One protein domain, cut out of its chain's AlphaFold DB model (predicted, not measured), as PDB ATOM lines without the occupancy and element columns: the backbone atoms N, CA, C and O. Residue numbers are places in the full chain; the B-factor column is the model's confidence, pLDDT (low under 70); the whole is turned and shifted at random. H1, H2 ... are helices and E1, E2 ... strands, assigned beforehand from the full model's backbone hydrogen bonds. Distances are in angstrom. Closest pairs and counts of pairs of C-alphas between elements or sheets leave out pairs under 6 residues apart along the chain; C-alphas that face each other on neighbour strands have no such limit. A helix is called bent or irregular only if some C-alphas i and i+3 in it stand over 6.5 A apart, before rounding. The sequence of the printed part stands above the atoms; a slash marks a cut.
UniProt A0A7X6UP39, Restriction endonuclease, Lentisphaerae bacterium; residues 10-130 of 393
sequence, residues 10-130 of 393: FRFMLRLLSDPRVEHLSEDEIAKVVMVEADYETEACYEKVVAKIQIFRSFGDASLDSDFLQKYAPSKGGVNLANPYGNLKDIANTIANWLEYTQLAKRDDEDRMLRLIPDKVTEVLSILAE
ATOM      1  N   PHE A  10     138.533 -56.785  71.933       93.62
ATOM      2  CA  PHE A  10     137.810 -58.045  71.744       93.62
ATOM      3  C   PHE A  10     138.693 -59.173  71.202       93.62
ATOM      4  O   PHE A  10     138.539 -60.319  71.607       93.62
ATOM      5  N   ARG A  11     139.672 -58.867  70.338       93.94
ATOM      6  CA  ARG A  11     140.630 -59.880  69.868       93.94
ATOM      7  C   ARG A  11     141.572 -60.312  70.981       93.94
ATOM      8  O   ARG A  11     141.847 -61.497  71.110       93.94
ATOM      9  N   PHE A  12     142.042 -59.363  71.787       95.75
ATOM     10  CA  PHE A  12     142.874 -59.668  72.948       95.75
ATOM     11  C   PHE A  12     142.123 -60.557  73.952       95.75
ATOM     12  O   PHE A  12     142.671 -61.551  74.415       95.75
ATOM     13  N   MET A  13     140.844 -60.267  74.205       96.38
ATOM     14  CA  MET A  13     139.954 -61.102  75.022       96.38
ATOM     15  C   MET A  13     139.786 -62.515  74.454       96.38
ATOM     16  O   MET A  13     139.974 -63.484  75.180       96.38
ATOM     17  N   LEU A  14     139.492 -62.658  73.157       96.44
ATOM     18  CA  LEU A  14     139.387 -63.973  72.513       96.44
ATOM     19  C   LEU A  14     140.695 -64.764  72.610       96.44
ATOM     20  O   LEU A  14     140.672 -65.970  72.843       96.44
ATOM     21  N   ARG A  15     141.839 -64.083  72.478       96.50
ATOM     22  CA  ARG A  15     143.159 -64.691  72.651       96.50
ATOM     23  C   ARG A  15     143.391 -65.169  74.086       96.50
ATOM     24  O   ARG A  15     143.972 -66.232  74.266       96.50
ATOM     25  N   LEU A  16     142.958 -64.413  75.096       97.75
ATOM     26  CA  LEU A  16     143.010 -64.854  76.494       97.75
ATOM     27  C   LEU A  16     142.121 -66.082  76.711       97.75
ATOM     28  O   LEU A  16     142.592 -67.076  77.240       97.75
ATOM     29  N   LEU A  17     140.870 -66.051  76.251       97.31
ATOM     30  CA  LEU A  17     139.931 -67.166  76.426       97.31
ATOM     31  C   LEU A  17     140.342 -68.438  75.662       97.31
ATOM     32  O   LEU A  17     139.948 -69.533  76.046       97.31
ATOM     33  N   SER A  18     141.138 -68.299  74.598       95.19
ATOM     34  CA  SER A  18     141.721 -69.431  73.860       95.19
ATOM     35  C   SER A  18     142.963 -70.023  74.541       95.19
ATOM     36  O   SER A  18     143.455 -71.058  74.095       95.19
ATOM     37  N   ASP A  19     143.516 -69.364  75.566       96.25
ATOM     38  CA  ASP A  19     144.708 -69.828  76.280       96.25
ATOM     39  C   ASP A  19     144.318 -70.864  77.343       96.25
ATOM     40  O   ASP A  19     143.567 -70.517  78.260       96.25
ATOM     41  N   PRO A  20     144.861 -72.095  77.299       94.19
ATOM     42  CA  PRO A  20     144.605 -73.124  78.312       94.19
ATOM     43  C   PRO A  20     145.017 -72.730  79.738       94.19
ATOM     44  O   PRO A  20     144.613 -73.357  80.707       94.19
ATOM     45  N   ARG A  21     145.856 -71.703  79.905       96.50
ATOM     46  CA  ARG A  21     146.209 -71.170  81.228       96.50
ATOM     47  C   ARG A  21     145.074 -70.324  81.801       96.50
ATOM     48  O   ARG A  21     144.943 -70.223  83.018       96.50
ATOM     49  N   VAL A  22     144.283 -69.677  80.947       97.00
ATOM     50  CA  VAL A  22     143.218 -68.750  81.351       97.00
ATOM     51  C   VAL A  22     141.858 -69.439  81.299       97.00
ATOM     52  O   VAL A  22     141.193 -69.463  82.334       97.00
ATOM     53  N   GLU A  23     141.486 -70.004  80.143       91.62
ATOM     54  CA  GLU A  23     140.245 -70.738  79.783       91.62
ATOM     55  C   GLU A  23     138.913 -69.993  79.970       91.62
ATOM     56  O   GLU A  23     137.960 -70.190  79.218       91.62
ATOM     57  N   HIS A  24     138.829 -69.138  80.979       96.00
ATOM     58  CA  HIS A  24     137.642 -68.409  81.381       96.00
ATOM     59  C   HIS A  24     138.028 -67.070  82.012       96.00
ATOM     60  O   HIS A  24     139.156 -66.899  82.474       96.00
ATOM     61  N   LEU A  25     137.103 -66.113  82.036       98.19
ATOM     62  CA  LEU A  25     137.292 -64.818  82.694       98.19
ATOM     63  C   LEU A  25     136.037 -64.421  83.479       98.19
ATOM     64  O   LEU A  25     134.938 -64.384  82.931       98.19
ATOM     65  N   SER A  26     136.207 -64.075  84.750       97.06
ATOM     66  CA  SER A  26     135.198 -63.414  85.579       97.06
ATOM     67  C   SER A  26     135.068 -61.928  85.235       97.06
ATOM     68  O   SER A  26     135.975 -61.311  84.671       97.06
ATOM     69  N   GLU A  27     133.955 -61.315  85.646       95.94
ATOM     70  CA  GLU A  27     133.775 -59.859  85.554       95.94
ATOM     71  C   GLU A  27     134.886 -59.096  86.297       95.94
ATOM     72  O   GLU A  27     135.391 -58.094  85.790       95.94
ATOM     73  N   ASP A  28     135.319 -59.600  87.456       96.12
ATOM     74  CA  ASP A  28     136.376 -58.984  88.262       96.12
ATOM     75  C   ASP A  28     137.738 -59.041  87.569       96.12
ATOM     76  O   ASP A  28     138.449 -58.038  87.555       96.12
ATOM     77  N   GLU A  29     138.096 -60.162  86.941       97.94
ATOM     78  CA  GLU A  29     139.344 -60.271  86.175       97.94
ATOM     79  C   GLU A  29     139.343 -59.331  84.966       97.94
ATOM     80  O   GLU A  29     140.351 -58.676  84.685       97.94
ATOM     81  N   ILE A  30     138.206 -59.204  84.275       97.56
ATOM     82  CA  ILE A  30     138.072 -58.263  83.158       97.56
ATOM     83  C   ILE A  30     138.240 -56.826  83.667       97.56
ATOM     84  O   ILE A  30     139.059 -56.075  83.131       97.56
ATOM     85  N   ALA A  31     137.508 -56.460  84.722       96.12
ATOM     86  CA  ALA A  31     137.465 -55.112  85.280       96.12
ATOM     87  C   ALA A  31     138.802 -54.668  85.888       96.12
ATOM     88  O   ALA A  31     139.253 -53.544  85.657       96.12
ATOM     89  N   LYS A  32     139.421 -55.538  86.692       96.31
ATOM     90  CA  LYS A  32     140.547 -55.188  87.567       96.31
ATOM     91  C   LYS A  32     141.907 -55.579  87.000       96.31
ATOM     92  O   LYS A  32     142.913 -55.052  87.462       96.31
ATOM     93  N   VAL A  33     141.951 -56.471  86.007       97.19
ATOM     94  CA  VAL A  33     143.205 -56.924  85.391       97.19
ATOM     95  C   VAL A  33     143.230 -56.601  83.904       97.19
ATOM     96  O   VAL A  33     144.043 -55.786  83.471       97.19
ATOM     97  N   VAL A  34     142.334 -57.187  83.107       96.50
ATOM     98  CA  VAL A  34     142.431 -57.102  81.640       96.50
ATOM     99  C   VAL A  34     142.305 -55.658  81.159       96.50
ATOM    100  O   VAL A  34     143.179 -55.175  80.444       96.50
ATOM    101  N   MET A  35     141.270 -54.935  81.584       92.19
ATOM    102  CA  MET A  35     141.018 -53.565  81.123       92.19
ATOM    103  C   MET A  35     142.129 -52.572  81.480       92.19
ATOM    104  O   MET A  35     142.332 -51.591  80.763       92.19
ATOM    105  N   VAL A  36     142.818 -52.790  82.600       91.19
ATOM    106  CA  VAL A  36     143.776 -51.821  83.148       91.19
ATOM    107  C   VAL A  36     145.226 -52.117  82.767       91.19
ATOM    108  O   VAL A  36     146.054 -51.198  82.753       91.19
ATOM    109  N   GLU A  37     145.521 -53.376  82.432       93.38
ATOM    110  CA  GLU A  37     146.856 -53.855  82.064       93.38
ATOM    111  C   GLU A  37     147.039 -54.074  80.560       93.38
ATOM    112  O   GLU A  37     148.167 -53.967  80.081       93.38
ATOM    113  N   ALA A  38     145.969 -54.373  79.814       93.62
ATOM    114  CA  ALA A  38     146.043 -54.641  78.380       93.62
ATOM    115  C   ALA A  38     146.039 -53.333  77.572       93.62
ATOM    116  O   ALA A  38     144.997 -52.852  77.121       93.62
ATOM    117  N   ASP A  39     147.215 -52.736  77.381       89.50
ATOM    118  CA  ASP A  39     147.376 -51.510  76.592       89.50
ATOM    119  C   ASP A  39     147.990 -51.716  75.196       89.50
ATOM    120  O   ASP A  39     147.795 -50.869  74.319       89.50
ATOM    121  N   TYR A  40     148.630 -52.864  74.945       90.94
ATOM    122  CA  TYR A  40     149.244 -53.228  73.661       90.94
ATOM    123  C   TYR A  40     149.009 -54.699  73.286       90.94
ATOM    124  O   TYR A  40     148.899 -55.566  74.141       90.94
ATOM    125  N   GLU A  41     149.049 -55.017  71.991       88.06
ATOM    126  CA  GLU A  41     149.012 -56.408  71.488       88.06
ATOM    127  C   GLU A  41     150.405 -57.020  71.279       88.06
ATOM    128  O   GLU A  41     150.653 -57.722  70.301       88.06
ATOM    129  N   THR A  42     151.347 -56.727  72.173       91.69
ATOM    130  CA  THR A  42     152.657 -57.397  72.159       91.69
ATOM    131  C   THR A  42     152.604 -58.682  72.977       91.69
ATOM    132  O   THR A  42     151.865 -58.754  73.958       91.69
ATOM    133  N   GLU A  43     153.440 -59.663  72.632       94.38
ATOM    134  CA  GLU A  43     153.602 -60.887  73.434       94.38
ATOM    135  C   GLU A  43     153.952 -60.575  74.893       94.38
ATOM    136  O   GLU A  43     153.391 -61.163  75.809       94.38
ATOM    137  N   ALA A  44     154.811 -59.578  75.129       95.75
ATOM    138  CA  ALA A  44     155.181 -59.163  76.479       95.75
ATOM    139  C   ALA A  44     153.985 -58.619  77.284       95.75
ATOM    140  O   ALA A  44     153.850 -58.927  78.467       95.75
ATOM    141  N   CYS A  45     153.108 -57.824  76.656       95.75
ATOM    142  CA  CYS A  45     151.878 -57.355  77.298       95.75
ATOM    143  C   CYS A  45     150.932 -58.530  77.571       95.75
ATOM    144  O   CYS A  45     150.443 -58.668  78.686       95.75
ATOM    145  N   TYR A  46     150.739 -59.414  76.591       97.06
ATOM    146  CA  TYR A  46     149.898 -60.598  76.734       97.06
ATOM    147  C   TYR A  46     150.332 -61.497  77.898       97.06
ATOM    148  O   TYR A  46     149.534 -61.749  78.800       97.06
ATOM    149  N   GLU A  47     151.604 -61.899  77.946       97.75
ATOM    150  CA  GLU A  47     152.144 -62.739  79.022       97.75
ATOM    151  C   GLU A  47     152.059 -62.051  80.390       97.75
ATOM    152  O   GLU A  47     151.728 -62.688  81.391       97.75
ATOM    153  N   LYS A  48     152.274 -60.729  80.443       97.25
ATOM    154  CA  LYS A  48     152.065 -59.941  81.664       97.25
ATOM    155  C   LYS A  48     150.609 -60.012  82.135       97.25
ATOM    156  O   LYS A  48     150.379 -60.174  83.334       97.25
ATOM    157  N   VAL A  49     149.634 -59.881  81.230       97.94
ATOM    158  CA  VAL A  49     148.208 -59.966  81.587       97.94
ATOM    159  C   VAL A  49     147.849 -61.374  82.058       97.94
ATOM    160  O   VAL A  49     147.224 -61.499  83.107       97.94
ATOM    161  N   VAL A  50     148.296 -62.427  81.365       98.25
ATOM    162  CA  VAL A  50     148.080 -63.822  81.794       98.25
ATOM    163  C   VAL A  50     148.656 -64.056  83.193       98.25
ATOM    164  O   VAL A  50     147.961 -64.578  84.062       98.25
ATOM    165  N   ALA A  51     149.889 -63.610  83.455       97.81
ATOM    166  CA  ALA A  51     150.506 -63.730  84.774       97.81
ATOM    167  C   ALA A  51     149.717 -62.973  85.855       97.81
ATOM    168  O   ALA A  51     149.469 -63.517  86.931       97.81
ATOM    169  N   LYS A  52     149.269 -61.742  85.570       97.75
ATOM    170  CA  LYS A  52     148.450 -60.971  86.515       97.75
ATOM    171  C   LYS A  52     147.087 -61.612  86.781       97.75
ATOM    172  O   LYS A  52     146.643 -61.561  87.921       97.75
ATOM    173  N   ILE A  53     146.465 -62.261  85.793       98.38
ATOM    174  CA  ILE A  53     145.235 -63.043  86.002       98.38
ATOM    175  C   ILE A  53     145.493 -64.169  87.011       98.38
ATOM    176  O   ILE A  53     144.748 -64.296  87.976       98.38
ATOM    177  N   GLN A  54     146.577 -64.938  86.864       97.75
ATOM    178  CA  GLN A  54     146.897 -66.024  87.808       97.75
ATOM    179  C   GLN A  54     147.164 -65.520  89.231       97.75
ATOM    180  O   GLN A  54     146.707 -66.114  90.212       97.75
ATOM    181  N   ILE A  55     147.883 -64.401  89.355       97.56
ATOM    182  CA  ILE A  55     148.129 -63.763  90.654       97.56
ATOM    183  C   ILE A  55     146.797 -63.294  91.256       97.56
ATOM    184  O   ILE A  55     146.533 -63.562  92.426       97.56
ATOM    185  N   PHE A  56     145.931 -62.663  90.463       98.00
ATOM    186  CA  PHE A  56     144.619 -62.212  90.922       98.00
ATOM    187  C   PHE A  56     143.721 -63.381  91.346       98.00
ATOM    188  O   PHE A  56     143.090 -63.306  92.393       98.00
ATOM    189  N   ARG A  57     143.726 -64.510  90.628       97.44
ATOM    190  CA  ARG A  57     143.027 -65.740  91.053       97.44
ATOM    191  C   ARG A  57     143.510 -66.261  92.407       97.44
ATOM    192  O   ARG A  57     142.721 -66.810  93.167       97.44
ATOM    193  N   SER A  58     144.796 -66.083  92.709       96.94
ATOM    194  CA  SER A  58     145.413 -66.586  93.943       96.94
ATOM    195  C   SER A  58     145.207 -65.655  95.141       96.94
ATOM    196  O   SER A  58     145.059 -66.124  96.267       96.94
ATOM    197  N   PHE A  59     145.217 -64.339  94.915       95.44
ATOM    198  CA  PHE A  59     145.283 -63.333  95.985       95.44
ATOM    199  C   PHE A  59     144.139 -62.307  95.959       95.44
ATOM    200  O   PHE A  59     144.048 -61.465  96.854       95.44
ATOM    201  N   GLY A  60     143.261 -62.354  94.956       95.25
ATOM    202  CA  GLY A  60     142.164 -61.408  94.764       95.25
ATOM    203  C   GLY A  60     142.641 -59.957  94.761       95.25
ATOM    204  O   GLY A  60     143.709 -59.630  94.234       95.25
ATOM    205  N   ASP A  61     141.876 -59.087  95.417       94.31
ATOM    206  CA  ASP A  61     142.156 -57.648  95.499       94.31
ATOM    207  C   ASP A  61     143.494 -57.313  96.182       94.31
ATOM    208  O   ASP A  61     144.049 -56.247  95.932       94.31
ATOM    209  N   ALA A  62     144.066 -58.223  96.984       94.50
ATOM    210  CA  ALA A  62     145.377 -58.013  97.605       94.50
ATOM    211  C   ALA A  62     146.537 -58.012  96.591       94.50
ATOM    212  O   ALA A  62     147.644 -57.598  96.925       94.50
ATOM    213  N   SER A  63     146.295 -58.471  95.358       94.94
ATOM    214  CA  SER A  63     147.267 -58.407  94.259       94.94
ATOM    215  C   SER A  63     147.303 -57.066  93.520       94.94
ATOM    216  O   SER A  63     148.173 -56.866  92.670       94.94
ATOM    217  N   LEU A  64     146.353 -56.170  93.797       94.81
ATOM    218  CA  LEU A  64     146.250 -54.878  93.125       94.81
ATOM    219  C   LEU A  64     147.259 -53.876  93.701       94.81
ATOM    220  O   LEU A  64     147.647 -53.956  94.866       94.81
ATOM    221  N   ASP A  65     147.664 -52.905  92.877       91.81
ATOM    222  CA  ASP A  65     148.541 -51.815  93.315       91.81
ATOM    223  C   ASP A  65     147.897 -51.059  94.500       91.81
ATOM    224  O   ASP A  65     146.685 -50.841  94.538       91.81
ATOM    225  N   SER A  66     148.696 -50.593  95.465       90.62
ATOM    226  CA  SER A  66     148.171 -49.899  96.654       90.62
ATOM    227  C   SER A  66     147.401 -48.610  96.332       90.62
ATOM    228  O   SER A  66     146.570 -48.169  97.122       90.62
ATOM    229  N   ASP A  67     147.677 -47.995  95.179       91.06
ATOM    230  CA  ASP A  67     147.028 -46.785  94.667       91.06
ATOM    231  C   ASP A  67     145.951 -47.073  93.598       91.06
ATOM    232  O   ASP A  67     145.431 -46.139  92.979       91.06
ATOM    233  N   PHE A  68     145.569 -48.340  93.385       92.31
ATOM    234  CA  PHE A  68     144.678 -48.775  92.300       92.31
ATOM    235  C   PHE A  68     143.380 -47.959  92.208       92.31
ATOM    236  O   PHE A  68     143.012 -47.477  91.135       92.31
ATOM    237  N   LEU A  69     142.703 -47.748  93.340       87.94
ATOM    238  CA  LEU A  69     141.431 -47.018  93.390       87.94
ATOM    239  C   LEU A  69     141.564 -45.554  92.970       87.94
ATOM    240  O   LEU A  69     140.642 -44.997  92.381       87.94
ATOM    241  N   GLN A  70     142.706 -44.929  93.254       86.50
ATOM    242  CA  GLN A  70     142.979 -43.556  92.843       86.50
ATOM    243  C   GLN A  70     143.330 -43.499  91.354       86.50
ATOM    244  O   GLN A  70     142.849 -42.626  90.632       86.50
ATOM    245  N   LYS A  71     144.142 -44.453  90.890       88.25
ATOM    246  CA  LYS A  71     144.627 -44.546  89.510       88.25
ATOM    247  C   LYS A  71     143.510 -44.815  88.498       88.25
ATOM    248  O   LYS A  71     143.573 -44.303  87.381       88.25
ATOM    249  N   TYR A  72     142.490 -45.579  88.891       88.12
ATOM    250  CA  TYR A  72     141.364 -45.977  88.034       88.12
ATOM    251  C   TYR A  72     140.011 -45.415  88.502       88.12
ATOM    252  O   TYR A  72     138.950 -45.954  88.168       88.12
ATOM    253  N   ALA A  73     140.046 -44.310  89.253       84.25
ATOM    254  CA  ALA A  73     138.855 -43.598  89.690       84.25
ATOM    255  C   ALA A  73     137.988 -43.137  88.495       84.25
ATOM    256  O   ALA A  73     138.514 -42.843  87.413       84.25
ATOM    257  N   PRO A  74     136.658 -43.022  88.668       81.94
ATOM    258  CA  PRO A  74     135.775 -42.503  87.631       81.94
ATOM    259  C   PRO A  74     136.182 -41.094  87.183       81.94
ATOM    260  O   PRO A  74     136.492 -40.230  87.996       81.94
ATOM    261  N   SER A  75     136.082 -40.810  85.882       73.19
ATOM    262  CA  SER A  75     136.363 -39.471  85.338       73.19
ATOM    263  C   SER A  75     135.329 -38.408  85.739       73.19
ATOM    264  O   SER A  75     135.533 -37.221  85.495       73.19
ATOM    265  N   LYS A  76     134.182 -38.826  86.289       69.19
ATOM    266  CA  LYS A  76     133.105 -37.965  86.790       69.19
ATOM    267  C   LYS A  76     132.693 -38.461  88.181       69.19
ATOM    268  O   LYS A  76     132.177 -39.568  88.289       69.19
ATOM    269  N   GLY A  77     132.881 -37.632  89.209       65.75
ATOM    270  CA  GLY A  77     132.582 -37.973  90.608       65.75
ATOM    271  C   GLY A  77     133.790 -38.510  91.389       65.75
ATOM    272  O   GLY A  77     134.846 -38.757  90.819       65.75
ATOM    273  N   GLY A  78     133.643 -38.634  92.712       70.00
ATOM    274  CA  GLY A  78     134.647 -39.253  93.587       70.00
ATOM    275  C   GLY A  78     134.511 -40.778  93.644       70.00
ATOM    276  O   GLY A  78     133.501 -41.334  93.212       70.00
ATOM    277  N   VAL A  79     135.515 -41.460  94.204       75.69
ATOM    278  CA  VAL A  79     135.454 -42.912  94.436       75.69
ATOM    279  C   VAL A  79     134.345 -43.216  95.443       75.69
ATOM    280  O   VAL A  79     134.377 -42.742  96.579       75.69
ATOM    281  N   ASN A  80     133.364 -44.020  95.036       79.81
ATOM    282  CA  ASN A  80     132.352 -44.527  95.949       79.81
ATOM    283  C   ASN A  80     132.952 -45.667  96.780       79.81
ATOM    284  O   ASN A  80     133.041 -46.792  96.305       79.81
ATOM    285  N   LEU A  81     133.339 -45.395  98.026       80.94
ATOM    286  CA  LEU A  81     133.948 -46.402  98.903       80.94
ATOM    287  C   LEU A  81     133.018 -47.584  99.229       80.94
ATOM    288  O   LEU A  81     133.513 -48.646  99.588       80.94
ATOM    289  N   ALA A  82     131.695 -47.435  99.074       80.56
ATOM    290  CA  ALA A  82     130.746 -48.540  99.230       80.56
ATOM    291  C   ALA A  82     130.716 -49.480  98.010       80.56
ATOM    292  O   ALA A  82     130.296 -50.627  98.128       80.56
ATOM    293  N   ASN A  83     131.164 -49.009  96.842       83.44
ATOM    294  CA  ASN A  83     131.339 -49.820  95.638       83.44
ATOM    295  C   ASN A  83     132.569 -49.331  94.847       83.44
ATOM    296  O   ASN A  83     132.424 -48.680  93.804       83.44
ATOM    297  N   PRO A  84     133.785 -49.609  95.349       85.06
ATOM    298  CA  PRO A  84     135.004 -48.944  94.890       85.06
ATOM    299  C   PRO A  84     135.407 -49.309  93.454       85.06
ATOM    300  O   PRO A  84     136.178 -48.577  92.839       85.06
ATOM    301  N   TYR A  85     134.852 -50.393  92.903       89.56
ATOM    302  CA  TYR A  85     135.134 -50.883  91.549       89.56
ATOM    303  C   TYR A  85     133.928 -50.806  90.605       89.56
ATOM    304  O   TYR A  85     134.012 -51.306  89.484       89.56
ATOM    305  N   GLY A  86     132.803 -50.224  91.040       86.88
ATOM    306  CA  GLY A  86     131.536 -50.278  90.304       86.88
ATOM    307  C   GLY A  86     131.648 -49.799  88.857       86.88
ATOM    308  O   GLY A  86     131.202 -50.483  87.946       86.88
ATOM    309  N   ASN A  87     132.356 -48.690  88.625       88.31
ATOM    310  CA  ASN A  87     132.580 -48.159  87.279       88.31
ATOM    311  C   ASN A  87     133.355 -49.126  86.368       88.31
ATOM    312  O   ASN A  87     133.062 -49.210  85.178       88.31
ATOM    313  N   LEU A  88     134.354 -49.834  86.904       92.06
ATOM    314  CA  LEU A  88     135.131 -50.807  86.137       92.06
ATOM    315  C   LEU A  88     134.294 -52.054  85.844       92.06
ATOM    316  O   LEU A  88     134.338 -52.554  84.724       92.06
ATOM    317  N   LYS A  89     133.493 -52.507  86.816       92.38
ATOM    318  CA  LYS A  89     132.569 -53.637  86.653       92.38
ATOM    319  C   LYS A  89     131.484 -53.355  85.618       92.38
ATOM    320  O   LYS A  89     131.255 -54.191  84.753       92.38
ATOM    321  N   ASP A  90     130.901 -52.157  85.608       90.19
ATOM    322  CA  ASP A  90     129.897 -51.765  84.607       90.19
ATOM    323  C   ASP A  90     130.461 -51.820  83.176       90.19
ATOM    324  O   ASP A  90     129.812 -52.305  82.241       90.19
ATOM    325  N   ILE A  91     131.701 -51.351  82.992       91.19
ATOM    326  CA  ILE A  91     132.387 -51.409  81.697       91.19
ATOM    327  C   ILE A  91     132.749 -52.859  81.346       91.19
ATOM    328  O   ILE A  91     132.546 -53.264  80.202       91.19
ATOM    329  N   ALA A  92     133.232 -53.654  82.305       95.19
ATOM    330  CA  ALA A  92     133.538 -55.068  82.102       95.19
ATOM    331  C   ALA A  92     132.296 -55.868  81.688       95.19
ATOM    332  O   ALA A  92     132.343 -56.597  80.697       95.19
ATOM    333  N   ASN A  93     131.166 -55.658  82.368       89.31
ATOM    334  CA  ASN A  93     129.877 -56.240  82.013       89.31
ATOM    335  C   ASN A  93     129.453 -55.825  80.597       89.31
ATOM    336  O   ASN A  93     129.037 -56.660  79.798       89.31
ATOM    337  N   THR A  94     129.628 -54.547  80.245       90.56
ATOM    338  CA  THR A  94     129.341 -54.049  78.891       90.56
ATOM    339  C   THR A  94     130.209 -54.744  77.837       90.56
ATOM    340  O   THR A  94     129.694 -55.168  76.805       90.56
ATOM    341  N   ILE A  95     131.515 -54.897  78.082       92.69
ATOM    342  CA  ILE A  95     132.438 -55.607  77.180       92.69
ATOM    343  C   ILE A  95     132.039 -57.081  77.042       92.69
ATOM    344  O   ILE A  95     132.023 -57.593  75.923       92.69
ATOM    345  N   ALA A  96     131.689 -57.747  78.146       87.62
ATOM    346  CA  ALA A  96     131.219 -59.128  78.129       87.62
ATOM    347  C   ALA A  96     129.940 -59.266  77.287       87.62
ATOM    348  O   ALA A  96     129.920 -60.088  76.378       87.62
ATOM    349  N   ASN A  97     128.938 -58.403  77.491       78.62
ATOM    350  CA  ASN A  97     127.700 -58.389  76.699       78.62
ATOM    351  C   ASN A  97     127.975 -58.245  75.191       78.62
ATOM    352  O   ASN A  97     127.380 -58.948  74.379       78.62
ATOM    353  N   TRP A  98     128.888 -57.348  74.798       87.19
ATOM    354  CA  TRP A  98     129.261 -57.187  73.387       87.19
ATOM    355  C   TRP A  98     129.938 -58.430  72.815       87.19
ATOM    356  O   TRP A  98     129.709 -58.752  71.651       87.19
ATOM    357  N   LEU A  99     130.754 -59.132  73.606       85.69
ATOM    358  CA  LEU A  99     131.367 -60.383  73.167       85.69
ATOM    359  C   LEU A  99     130.324 -61.509  73.065       85.69
ATOM    360  O   LEU A  99     130.345 -62.257  72.092       85.69
ATOM    361  N   GLU A 100     129.367 -61.576  73.991       78.38
ATOM    362  CA  GLU A 100     128.238 -62.518  73.944       78.38
ATOM    363  C   GLU A 100     127.350 -62.307  72.719       78.38
ATOM    364  O   GLU A 100     126.959 -63.270  72.062       78.38
ATOM    365  N   TYR A 101     127.112 -61.049  72.343       71.44
ATOM    366  CA  TYR A 101     126.354 -60.704  71.141       71.44
ATOM    367  C   TYR A 101     126.978 -61.270  69.855       71.44
ATOM    368  O   TYR A 101     126.266 -61.569  68.899       71.44
ATOM    369  N   THR A 102     128.303 -61.465  69.820       79.44
ATOM    370  CA  THR A 102     128.982 -62.104  68.674       79.44
ATOM    371  C   THR A 102     128.776 -63.616  68.604       79.44
ATOM    372  O   THR A 102     129.132 -64.220  67.597       79.44
ATOM    373  N   GLN A 103     128.239 -64.233  69.661       78.94
ATOM    374  CA  GLN A 103     128.104 -65.682  69.817       78.94
ATOM    375  C   GLN A 103     129.436 -66.449  69.740       78.94
ATOM    376  O   GLN A 103     129.441 -67.638  69.442       78.94
ATOM    377  N   LEU A 104     130.576 -65.800  70.000       80.44
ATOM    378  CA  LEU A 104     131.887 -66.467  70.073       80.44
ATOM    379  C   LEU A 104     132.227 -66.931  71.495       80.44
ATOM    380  O   LEU A 104     132.951 -67.909  71.685       80.44
ATOM    381  N   ALA A 105     131.696 -66.229  72.493       86.44
ATOM    382  CA  ALA A 105     131.872 -66.518  73.907       86.44
ATOM    383  C   ALA A 105     130.544 -66.318  74.644       86.44
ATOM    384  O   ALA A 105     129.723 -65.514  74.211       86.44
ATOM    385  N   LYS A 106     130.340 -67.027  75.753       85.56
ATOM    386  CA  LYS A 106     129.174 -66.873  76.633       85.56
ATOM    387  C   LYS A 106     129.612 -66.978  78.090       85.56
ATOM    388  O   LYS A 106     130.531 -67.739  78.396       85.56
ATOM    389  N   ARG A 107     128.982 -66.221  78.989       88.44
ATOM    390  CA  ARG A 107     129.047 -66.518  80.421       88.44
ATOM    391  C   ARG A 107     128.232 -67.761  80.726       88.44
ATOM    392  O   ARG A 107     127.102 -67.897  80.259       88.44
ATOM    393  N   ASP A 108     128.827 -68.651  81.499       82.75
ATOM    394  CA  ASP A 108     128.131 -69.823  82.005       82.75
ATOM    395  C   ASP A 108     126.988 -69.408  82.943       82.75
ATOM    396  O   ASP A 108     127.067 -68.392  83.643       82.75
ATOM    397  N   ASP A 109     125.893 -70.160  82.905       76.31
ATOM    398  CA  ASP A 109     124.692 -69.824  83.662       76.31
ATOM    399  C   ASP A 109     124.861 -70.151  85.164       76.31
ATOM    400  O   ASP A 109     124.200 -69.525  85.993       76.31
ATOM    401  N   GLU A 110     125.782 -71.055  85.530       80.75
ATOM    402  CA  GLU A 110     126.062 -71.453  86.916       80.75
ATOM    403  C   GLU A 110     127.066 -70.519  87.602       80.75
ATOM    404  O   GLU A 110     126.797 -70.004  88.689       80.75
ATOM    405  N   ASP A 111     128.226 -70.283  86.978       87.38
ATOM    406  CA  ASP A 111     129.342 -69.559  87.612       87.38
ATOM    407  C   ASP A 111     129.606 -68.161  87.038       87.38
ATOM    408  O   ASP A 111     130.461 -67.429  87.545       87.38
ATOM    409  N   ARG A 112     128.850 -67.764  86.005       88.81
ATOM    410  CA  ARG A 112     128.945 -66.458  85.332       88.81
ATOM    411  C   ARG A 112     130.310 -66.168  84.705       88.81
ATOM    412  O   ARG A 112     130.556 -65.025  84.310       88.81
ATOM    413  N   MET A 113     131.178 -67.166  84.556       93.88
ATOM    414  CA  MET A 113     132.484 -67.000  83.924       93.88
ATOM    415  C   MET A 113     132.339 -67.005  82.407       93.88
ATOM    416  O   MET A 113     131.707 -67.885  81.824       93.88
ATOM    417  N   LEU A 114     132.954 -66.023  81.756       94.81
ATOM    418  CA  LEU A 114     132.979 -65.894  80.306       94.81
ATOM    419  C   LEU A 114     133.921 -66.945  79.713       94.81
ATOM    420  O   LEU A 114     135.101 -66.966  80.056       94.81
ATOM    421  N   ARG A 115     133.410 -67.787  78.813       95.06
ATOM    422  CA  ARG A 115     134.148 -68.855  78.120       95.06
ATOM    423  C   ARG A 115     133.890 -68.798  76.624       95.06
ATOM    424  O   ARG A 115     132.851 -68.297  76.199       95.06
ATOM    425  N   LEU A 116     134.806 -69.333  75.816       90.62
ATOM    426  CA  LEU A 116     134.498 -69.585  74.406       90.62
ATOM    427  C   LEU A 116     133.387 -70.626  74.291       90.62
ATOM    428  O   LEU A 116     133.352 -71.592  75.052       90.62
ATOM    429  N   ILE A 117     132.507 -70.453  73.308       84.12
ATOM    430  CA  ILE A 117     131.537 -71.497  72.972       84.12
ATOM    431  C   ILE A 117     132.308 -72.652  72.305       84.12
ATOM    432  O   ILE A 117     133.030 -72.387  71.338       84.12
ATOM    433  N   PRO A 118     132.180 -73.915  72.766       81.81
ATOM    434  CA  PRO A 118     132.980 -75.036  72.257       81.81
ATOM    435  C   PRO A 118     132.947 -75.181  70.728       81.81
ATOM    436  O   PRO A 118     133.990 -75.309  70.088       81.81
ATOM    437  N   ASP A 119     131.766 -75.033  70.126       73.00
ATOM    438  CA  ASP A 119     131.563 -75.158  68.675       73.00
ATOM    439  C   ASP A 119     132.151 -73.987  67.865       73.00
ATOM    440  O   ASP A 119     132.230 -74.038  66.637       73.00
ATOM    441  N   LYS A 120     132.578 -72.917  68.543       81.12
ATOM    442  CA  LYS A 120     133.102 -71.684  67.943       81.12
ATOM    443  C   LYS A 120     134.612 -71.542  68.067       81.12
ATOM    444  O   LYS A 120     135.178 -70.627  67.477       81.12
ATOM    445  N   VAL A 121     135.289 -72.469  68.747       85.38
ATOM    446  CA  VAL A 121     136.749 -72.433  68.943       85.38
ATOM    447  C   VAL A 121     137.498 -72.351  67.607       85.38
ATOM    448  O   VAL A 121     138.385 -71.515  67.452       85.38
ATOM    449  N   THR A 122     137.108 -73.143  66.604       86.38
ATOM    450  CA  THR A 122     137.741 -73.113  65.270       86.38
ATOM    451  C   THR A 122     137.568 -71.758  64.574       86.38
ATOM    452  O   THR A 122     138.509 -71.245  63.967       86.38
ATOM    453  N   GLU A 123     136.384 -71.149  64.690       86.31
ATOM    454  CA  GLU A 123     136.093 -69.818  64.146       86.31
ATOM    455  C   GLU A 123     136.942 -68.747  64.846       86.31
ATOM    456  O   GLU A 123     137.566 -67.915  64.187       86.31
ATOM    457  N   VAL A 124     137.058 -68.823  66.174       90.69
ATOM    458  CA  VAL A 124     137.904 -67.928  66.975       90.69
ATOM    459  C   VAL A 124     139.375 -68.046  66.580       90.69
ATOM    460  O   VAL A 124     140.025 -67.023  66.371       90.69
ATOM    461  N   LEU A 125     139.904 -69.260  66.408       92.00
ATOM    462  CA  LEU A 125     141.282 -69.465  65.950       92.00
ATOM    463  C   LEU A 125     141.513 -68.872  64.553       92.00
ATOM    464  O   LEU A 125     142.544 -68.239  64.323       92.00
ATOM    465  N   SER A 126     140.540 -68.997  63.644       91.94
ATOM    466  CA  SER A 126     140.595 -68.356  62.325       91.94
ATOM    467  C   SER A 126     140.611 -66.830  62.428       91.94
ATOM    468  O   SER A 126     141.400 -66.176  61.748       91.94
ATOM    469  N   ILE A 127     139.776 -66.249  63.296       89.25
ATOM    470  CA  ILE A 127     139.776 -64.805  63.562       89.25
ATOM    471  C   ILE A 127     141.147 -64.387  64.091       89.25
ATOM    472  O   ILE A 127     141.711 -63.400  63.622       89.25
ATOM    473  N   LEU A 128     141.707 -65.125  65.050       92.31
ATOM    474  CA  LEU A 128     142.995 -64.807  65.664       92.31
ATOM    475  C   LEU A 128     144.172 -64.931  64.681       92.31
ATOM    476  O   LEU A 128     145.108 -64.138  64.788       92.31
ATOM    477  N   ALA A 129     144.097 -65.834  63.698       91.06
ATOM    478  CA  ALA A 129     145.119 -66.010  62.665       91.06
ATOM    479  C   ALA A 129     145.267 -64.786  61.739       91.06
ATOM    480  O   ALA A 129     146.375 -64.456  61.313       91.06
ATOM    481  N   GLU A 130     144.178 -64.069  61.453       85.19
ATOM    482  CA  GLU A 130     144.219 -62.844  60.650       85.19
ATOM    483  C   GLU A 130     144.372 -61.609  61.535       85.19
ATOM    484  O   GLU A 130     143.512 -61.329  62.364       85.19
TER     485      GLU A 130
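This is residues 10 to 130 of the 393 residues of the protein "Restriction endonuclease" of Lentisphaerae bacterium (UniProt A0A7X6UP39). Three crossed helices make the core, with H2 in the middle, the kinked H3 packed on one side of it and the long H5 crossing it on the other. Towards one end of the longest axis a small hairpin, E1 and E2, packs near the last turns of H5 and beside H1, with H6 beyond H1; towards the other end lie the short H4 and a long link, residues 72 to 85. The printed part has 121 residues with six named helices and two named strands, in the order H1, H2, H3, H4, H5, E1, E2, H6, and the sheet E1 - E2 is antiparallel. The class is mostly helix, with 72 residues in helices and 6 in strands. The whole is compact, with a radius of gyration of the C-alphas of 14.7 A, and spans 44 by 30 by 26 A.

H1 covers residues 10 to 17, from C-alpha 10 at (137.810, -58.045, 71.744), and is 10.5 A long. H2, residues 27 to 37, is 14.8 A long and only just irregular: C-alphas 32 and 35 are 6.7 A apart. H3, residues 43 to 63, is the longest helix by residues and measures 21.9 A from first to last C-alpha; it has a kink of 90 degrees near residue 57 and is irregular, with C-alphas 58 and 61 at 9.6 A. H4 is residues 68 to 71. H5, residues 86 to 101, is 22.4 A long and begins at C-alpha 86, (131.536, -50.278, 90.304). E1, residues 105 to 107, and E2, residues 114 to 116, are each 7.1 A long. H6, residues 118 to 129, is 17.9 A long and irregular, with C-alphas 119 and 122 at 7.3 A; it ends at C-alpha 129, (145.119, -66.010, 62.665).

H1 touches H6 at a steep tilt of 56 degrees, opposite ways; H6 does so with residues 124 to 128 alone, and the closest C-alphas are those of Arg 11 and Leu 128, 6.9 A. H1 and H2 are near each other, with 5 pairs of C-alphas within 10 A. The closest C-alphas of H1 and E2 are those of Leu 17 and Arg 115, 6.3 A. H2, whose centre is nearest to the mean of the C-alphas, touches H3 at a steep tilt of 47 degrees, opposite ways, closest at the C-alphas of Glu 37 and Val 49, 6.3 A. H2 touches H5 about perpendicular, at 80 degrees, closest at the C-alphas of Ala 31 and Leu 88, 5.0 A. H3 and H5 are apart, and H4 touches no helix. The closest C-alphas of H5 and E1 are those of Glu 100 and Lys 106, 5.2 A. E1 and E2 form a hairpin, with N 106 and O 115 at 2.8 A and N 115 and O 106 at 2.9 A, within hydrogen-bond range. Residues 24 to 25 pair antiparallel with residues 114 to 115 of E2. In H1 and H5 every O i to N i+4 pair is within hydrogen-bond range; in H2 it is 5 of 7, in H3 14 of 17 and in H6 6 of 8, while H4 is too short for such a pair.

The two C-alphas farthest apart are those of Gly 78 and Thr 122, 44.2 A. The printed part has no cut. The link from H4 to H5, 14 residues, is long, and its C-alphas lie 14 to 24 A from the mean of the C-alphas. The mean pLDDT of the printed part is 90.0, and residues 76 to 77 are under 70.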